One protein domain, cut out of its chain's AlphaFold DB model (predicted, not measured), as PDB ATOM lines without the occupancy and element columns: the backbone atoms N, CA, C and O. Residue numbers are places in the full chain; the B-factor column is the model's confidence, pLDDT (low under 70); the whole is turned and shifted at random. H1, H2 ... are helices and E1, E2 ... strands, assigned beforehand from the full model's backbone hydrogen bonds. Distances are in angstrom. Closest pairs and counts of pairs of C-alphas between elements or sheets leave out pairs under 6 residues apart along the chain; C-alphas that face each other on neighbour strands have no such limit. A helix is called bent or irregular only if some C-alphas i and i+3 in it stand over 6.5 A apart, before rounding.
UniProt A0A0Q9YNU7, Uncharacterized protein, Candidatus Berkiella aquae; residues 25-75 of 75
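What this domain is: This is residues 25 to 75 of the 75 residues of an uncharacterized protein of Candidatus Berkiella aquae (UniProt A0A0Q9YNU7). Two short helices, H1 and H2, pack as a hairpin, and a long strand, E1, leads away from this small body. Residues 69 to 75, of which 69 to 74 belong to E1, stick out. The printed part has 51 residues, with named elements in the order H1, H2, E1; the class is mixed, helices and strands. The whole is loose, with a radius of gyration of the C-alphas of 12.8 A, and spans 45 by 23 by 18 A.

How they stand to each other: Start at H1, residues 27 to 37, which is irregular: C-alphas 28 and 31 are 7.5 A apart. It touches H2, residues 47 to 56, closest at the C-alphas of His 36 and Met 50, 6.2 A. This helical hairpin runs opposite ways at a tilt of 36 degrees, only just steep. Every O i to N i+4 pair is within hydrogen-bond range in H2, 5 of 7 in H1. E1, residues 65 to 74, pairs with no named strand and is apart from H1; its closest C-alphas to H2 are Val 66 and Pro 47, 7.8 A.

Where its parts are: Find C-alpha 27 at (133.988, 73.711, 115.011), where H1 begins its 15.0 A. H2 measures 14.3 A. E1 runs 28.3 A to C-alpha 74 at (131.184, 52.730, 143.318).

The domain as a whole: The farthest C-alphas, Gly 58 and Ser 75, are 45.0 A apart. The printed part has no cut, and both links are short. Look for pLDDT under 70 at residues 69 and 73 to 75.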
ATOM      1  N   VAL A  25     134.906  66.781 116.278       82.06
ATOM      2  CA  VAL A  25     134.358  67.378 115.054       82.06
ATOM      3  C   VAL A  25     134.928  68.781 114.853       82.06
ATOM      4  O   VAL A  25     135.164  69.489 115.840       82.06
ATOM      5  N   PRO A  26     135.133  69.237 113.604       83.06
ATOM      6  CA  PRO A  26     135.516  70.620 113.358       83.06
ATOM      7  C   PRO A  26     134.432  71.583 113.852       83.06
ATOM      8  O   PRO A  26     133.238  71.292 113.783       83.06
ATOM      9  N   LEU A  27     134.863  72.750 114.335       84.25
ATOM     10  CA  LEU A  27     133.988  73.711 115.011       84.25
ATOM     11  C   LEU A  27     132.828  74.195 114.126       84.25
ATOM     12  O   LEU A  27     131.744  74.459 114.639       84.25
ATOM     13  N   ASP A  28     133.029  74.248 112.809       86.50
ATOM     14  CA  ASP A  28     132.008  74.659 111.838       86.50
ATOM     15  C   ASP A  28     130.782  73.725 111.832       86.50
ATOM     16  O   ASP A  28     129.676  74.140 111.492       86.50
ATOM     17  N   TYR A  29     130.951  72.480 112.291       87.88
ATOM     18  CA  TYR A  29     129.901  71.462 112.370       87.88
ATOM     19  C   TYR A  29     129.274  71.339 113.764       87.88
ATOM     20  O   TYR A  29     128.364  70.530 113.974       87.88
ATOM     21  N   LEU A  30     129.711  72.169 114.719       84.31
ATOM     22  CA  LEU A  30     129.172  72.203 116.077       84.31
ATOM     23  C   LEU A  30     127.638  72.344 116.125       84.31
ATOM     24  O   LEU A  30     127.025  71.640 116.930       84.31
ATOM     25  N   PRO A  31     126.983  73.186 115.296       89.00
ATOM     26  CA  PRO A  31     125.528  73.331 115.347       89.00
ATOM     27  C   PRO A  31     124.776  72.026 115.048       89.00
ATOM     28  O   PRO A  31     123.748  71.765 115.671       89.00
ATOM     29  N   ILE A  32     125.305  71.199 114.139       88.44
ATOM     30  CA  ILE A  32     124.720  69.903 113.766       88.44
ATOM     31  C   ILE A  32     124.843  68.930 114.936       88.44
ATOM     32  O   ILE A  32     123.848  68.365 115.381       88.44
ATOM     33  N   VAL A  33     126.045  68.801 115.506       85.75
ATOM     34  CA  VAL A  33     126.273  67.930 116.669       85.75
ATOM     35  C   VAL A  33     125.419  68.364 117.859       85.75
ATOM     36  O   VAL A  33     124.758  67.538 118.480       85.75
ATOM     37  N   ALA A  34     125.346  69.665 118.147       84.44
ATOM     38  CA  ALA A  34     124.522  70.188 119.232       84.44
ATOM     39  C   ALA A  34     123.018  69.930 119.022       84.44
ATOM     40  O   ALA A  34     122.291  69.730 119.997       84.44
ATOM     41  N   ALA A  35     122.531  69.934 117.776       87.25
ATOM     42  CA  ALA A  35     121.143  69.595 117.470       87.25
ATOM     43  C   ALA A  35     120.839  68.123 117.788       87.25
ATOM     44  O   ALA A  35     119.815  67.838 118.412       87.25
ATOM     45  N   HIS A  36     121.750  67.213 117.445       85.81
ATOM     46  CA  HIS A  36     121.585  65.782 117.706       85.81
ATOM     47  C   HIS A  36     121.787  65.426 119.177       85.81
ATOM     48  O   HIS A  36     121.007  64.644 119.711       85.81
ATOM     49  N   LEU A  37     122.731  66.053 119.884       79.69
ATOM     50  CA  LEU A  37     122.911  65.838 121.326       79.69
ATOM     51  C   LEU A  37     121.662  66.220 122.138       79.69
ATOM     52  O   LEU A  37     121.371  65.592 123.149       79.69
ATOM     53  N   LYS A  38     120.839  67.177 121.683       83.38
ATOM     54  CA  LYS A  38     119.548  67.479 122.340       83.38
ATOM     55  C   LYS A  38     118.564  66.304 122.316       83.38
ATOM     56  O   LYS A  38     117.638  66.286 123.129       83.38
ATOM     57  N   LEU A  39     118.737  65.347 121.402       81.44
ATOM     58  CA  LEU A  39     117.914  64.140 121.315       81.44
ATOM     59  C   LEU A  39     118.251  63.124 122.412       81.44
ATOM     60  O   LEU A  39     117.415  62.270 122.705       81.44
ATOM     61  N   LEU A  40     119.410  63.253 123.068       76.44
ATOM     62  CA  LEU A  40     119.792  62.409 124.202       76.44
ATOM     63  C   LEU A  40     118.815  62.541 125.370       76.44
ATOM     64  O   LEU A  40     118.305  61.543 125.866       76.44
ATOM     65  N   ASN A  41     118.424  63.773 125.707       73.94
ATOM     66  CA  ASN A  41     117.406  64.043 126.732       73.94
ATOM     67  C   ASN A  41     116.048  63.384 126.423       73.94
ATOM     68  O   ASN A  41     115.226  63.194 127.316       73.94
ATOM     69  N   LYS A  42     115.790  63.066 125.149       78.75
ATOM     70  CA  LYS A  42     114.559  62.422 124.679       78.75
ATOM     71  C   LYS A  42     114.720  60.923 124.422       78.75
ATOM     72  O   LYS A  42     113.762  60.317 123.960       78.75
ATOM     73  N   HIS A  43     115.887  60.332 124.699       74.75
ATOM     74  CA  HIS A  43     116.215  58.939 124.361       74.75
ATOM     75  C   HIS A  43     116.052  58.626 122.858       74.75
ATOM     76  O   HIS A  43     115.713  57.515 122.468       74.75
ATOM     77  N   GLN A  44     116.262  59.630 122.004       78.62
ATOM     78  CA  GLN A  44     116.109  59.550 120.544       78.62
ATOM     79  C   GLN A  44     117.434  59.793 119.817       78.62
ATOM     80  O   GLN A  44     117.450  60.094 118.624       78.62
ATOM     81  N   PHE A  45     118.553  59.738 120.539       81.75
ATOM     82  CA  PHE A  45     119.859  59.934 119.939       81.75
ATOM     83  C   PHE A  45     120.231  58.734 119.072       81.75
ATOM     84  O   PHE A  45     120.338  57.612 119.563       81.75
ATOM     85  N   ASP A  46     120.462  59.004 117.792       82.56
ATOM     86  CA  ASP A  46     121.019  58.047 116.848       82.56
ATOM     87  C   ASP A  46     122.373  58.577 116.341       82.56
ATOM     88  O   ASP A  46     122.415  59.576 115.607       82.56
ATOM     89  N   PRO A  47     123.495  57.936 116.718       78.50
ATOM     90  CA  PRO A  47     124.816  58.348 116.263       78.50
ATOM     91  C   PRO A  47     124.982  58.208 114.742       78.50
ATOM     92  O   PRO A  47     125.711  59.003 114.146       78.50
ATOM     93  N   ASN A  48     124.281  57.279 114.082       84.44
ATOM     94  CA  ASN A  48     124.344  57.140 112.626       84.44
ATOM     95  C   ASN A  48     123.654  58.311 111.925       84.44
ATOM     96  O   ASN A  48     124.207  58.864 110.975       84.44
ATOM     97  N   ALA A  49     122.496  58.745 112.432       87.81
ATOM     98  CA  ALA A  49     121.807  59.931 111.927       87.81
ATOM     99  C   ALA A  49     122.653  61.206 112.096       87.81
ATOM    100  O   ALA A  49     122.605  62.108 111.258       87.81
ATOM    101  N   MET A  50     123.458  61.285 113.162       87.31
ATOM    102  CA  MET A  50     124.410  62.384 113.361       87.31
ATOM    103  C   MET A  50     125.548  62.337 112.344       87.31
ATOM    104  O   MET A  50     125.828  63.343 111.693       87.31
ATOM    105  N   LEU A  51     126.180  61.174 112.167       86.81
ATOM    106  CA  LEU A  51     127.252  60.993 111.186       86.81
ATOM    107  C   LEU A  51     126.769  61.266 109.756       86.81
ATOM    108  O   LEU A  51     127.490  61.878 108.972       86.81
ATOM    109  N   GLN A  52     125.538  60.869 109.428       89.81
ATOM    110  CA  GLN A  52     124.927  61.170 108.140       89.81
ATOM    111  C   GLN A  52     124.738  62.680 107.942       89.81
ATOM    112  O   GLN A  52     125.175  63.203 106.920       89.81
ATOM    113  N   ALA A  53     124.173  63.393 108.921       90.06
ATOM    114  CA  ALA A  53     123.988  64.844 108.835       90.06
ATOM    115  C   ALA A  53     125.323  65.598 108.683       90.06
ATOM    116  O   ALA A  53     125.418  66.571 107.936       90.06
ATOM    117  N   LEU A  54     126.380  65.124 109.349       89.94
ATOM    118  CA  LEU A  54     127.736  65.653 109.184       89.94
ATOM    119  C   LEU A  54     128.266  65.426 107.761       89.94
ATOM    120  O   LEU A  54     128.810  66.351 107.156       89.94
ATOM    121  N   ARG A  55     128.065  64.226 107.202       90.38
ATOM    122  CA  ARG A  55     128.451  63.901 105.821       90.38
ATOM    123  C   ARG A  55     127.703  64.753 104.799       90.38
ATOM    124  O   ARG A  55     128.314  65.249 103.858       90.38
ATOM    125  N   GLU A  56     126.400  64.940 104.987       92.50
ATOM    126  CA  GLU A  56     125.553  65.772 104.121       92.50
ATOM    127  C   GLU A  56     125.967  67.249 104.157       92.50
ATOM    128  O   GLU A  56     125.887  67.941 103.144       92.50
ATOM    129  N   ALA A  57     126.503  67.715 105.287       89.56
ATOM    130  CA  ALA A  57     127.109  69.036 105.421       89.56
ATOM    131  C   ALA A  57     128.538  69.132 104.835       89.56
ATOM    132  O   ALA A  57     129.198  70.165 104.958       89.56
ATOM    133  N   GLY A  58     129.035  68.069 104.196       89.31
ATOM    134  CA  GLY A  58     130.336  68.034 103.530       89.31
ATOM    135  C   GLY A  58     131.514  67.669 104.434       89.31
ATOM    136  O   GLY A  58     132.656  67.815 104.003       89.31
ATOM    137  N   LEU A  59     131.272  67.199 105.665       86.62
ATOM    138  CA  LEU A  59     132.347  66.710 106.526       86.62
ATOM    139  C   LEU A  59     132.782  65.309 106.090       86.62
ATOM    140  O   LEU A  59     131.964  64.391 105.995       86.62
ATOM    141  N   ASP A  60     134.088  65.118 105.912       83.94
ATOM    142  CA  ASP A  60     134.655  63.777 105.840       83.94
ATOM    143  C   ASP A  60     134.529  63.098 107.212       83.94
ATOM    144  O   ASP A  60     135.264  63.381 108.160       83.94
ATOM    145  N   THR A  61     133.565  62.185 107.317       72.44
ATOM    146  CA  THR A  61     133.258  61.458 108.553       72.44
ATOM    147  C   THR A  61     134.378  60.519 109.001       72.44
ATOM    148  O   THR A  61     134.329  60.053 110.133       72.44
ATOM    149  N   SER A  62     135.379  60.225 108.158       77.44
ATOM    150  CA  SER A  62     136.559  59.455 108.582       77.44
ATOM    151  C   SER A  62     137.412  60.202 109.615       77.44
ATOM    152  O   SER A  62     138.157  59.581 110.371       77.44
ATOM    153  N   LEU A  63     137.257  61.527 109.687       70.44
ATOM    154  CA  LEU A  63     137.912  62.402 110.659       70.44
ATOM    155  C   LEU A  63     137.099  62.579 111.948       70.44
ATOM    156  O   LEU A  63     137.534  63.289 112.854       70.44
ATOM    157  N   VAL A  64     135.918  61.961 112.029       74.25
ATOM    158  CA  VAL A  64     134.996  62.095 113.157       74.25
ATOM    159  C   VAL A  64     135.061  60.844 114.019       74.25
ATOM    160  O   VAL A  64     134.698  59.756 113.579       74.25
ATOM    161  N   SER A  65     135.468  61.005 115.276       72.75
ATOM    162  CA  SER A  65     135.333  59.964 116.298       72.75
ATOM    163  C   SER A  65     134.193  60.322 117.241       72.75
ATOM    164  O   SER A  65     134.183  61.427 117.787       72.75
ATOM    165  N   VAL A  66     133.262  59.389 117.448       71.81
ATOM    166  CA  VAL A  66     132.203  59.499 118.458       71.81
ATOM    167  C   VAL A  66     132.382  58.360 119.454       71.81
ATOM    168  O   VAL A  66     132.199  57.200 119.093       71.81
ATOM    169  N   ASN A  67     132.744  58.688 120.691       71.00
ATOM    170  CA  ASN A  67     132.827  57.729 121.784       71.00
ATOM    171  C   ASN A  67     131.575  57.852 122.648       71.00
ATOM    172  O   ASN A  67     131.200  58.949 123.063       71.00
ATOM    173  N   VAL A  68     130.951  56.710 122.920       71.38
ATOM    174  CA  VAL A  68     129.833  56.586 123.854       71.38
ATOM    175  C   VAL A  68     130.272  55.622 124.939       71.38
ATOM    176  O   VAL A  68     130.698  54.506 124.637       71.38
ATOM    177  N   GLY A  69     130.200  56.051 126.190       68.19
ATOM    178  CA  GLY A  69     130.612  55.226 127.313       68.19
ATOM    179  C   GLY A  69     129.772  55.470 128.549       68.19
ATOM    180  O   GLY A  69     129.038  56.452 128.641       68.19
ATOM    181  N   VAL A  70     129.897  54.549 129.499       71.81
ATOM    182  CA  VAL A  70     129.246  54.623 130.806       71.81
ATOM    183  C   VAL A  70     130.333  54.575 131.871       71.81
ATOM    184  O   VAL A  70     131.117  53.627 131.922       71.81
ATOM    185  N   LEU A  71     130.398  55.601 132.712       71.69
ATOM    186  CA  LEU A  71     131.281  55.678 133.871       71.69
ATOM    187  C   LEU A  71     130.463  55.403 135.121       71.69
ATOM    188  O   LEU A  71     129.645  56.227 135.502       71.69
ATOM    189  N   CYS A  72     130.680  54.264 135.767       73.25
ATOM    190  CA  CYS A  72     130.016  53.951 137.027       73.25
ATOM    191  C   CYS A  72     130.979  54.156 138.199       73.25
ATOM    192  O   CYS A  72     132.052  53.552 138.241       73.25
ATOM    193  N   TYR A  73     130.583  54.988 139.158       69.38
ATOM    194  CA  TYR A  73     131.317  55.213 140.398       69.38
ATOM    195  C   TYR A  73     130.756  54.296 141.490       69.38
ATOM    196  O   TYR A  73     129.543  54.332 141.738       69.38
ATOM    197  N   PRO A  74     131.603  53.478 142.143       60.00
ATOM    198  CA  PRO A  74     131.184  52.730 143.318       60.00
ATOM    199  C   PRO A  74     130.838  53.709 144.449       60.00
ATOM    200  O   PRO A  74     131.560  54.683 144.667       60.00
ATOM    201  N   SER A  75     129.713  53.454 145.123       59.12
ATOM    202  CA  SER A  75     129.245  54.198 146.304       59.12
ATOM    203  C   SER A  75     130.125  53.975 147.526       59.12
ATOM    204  O   SER A  75     130.471  52.791 147.750       59.12
TER     205      SER A  75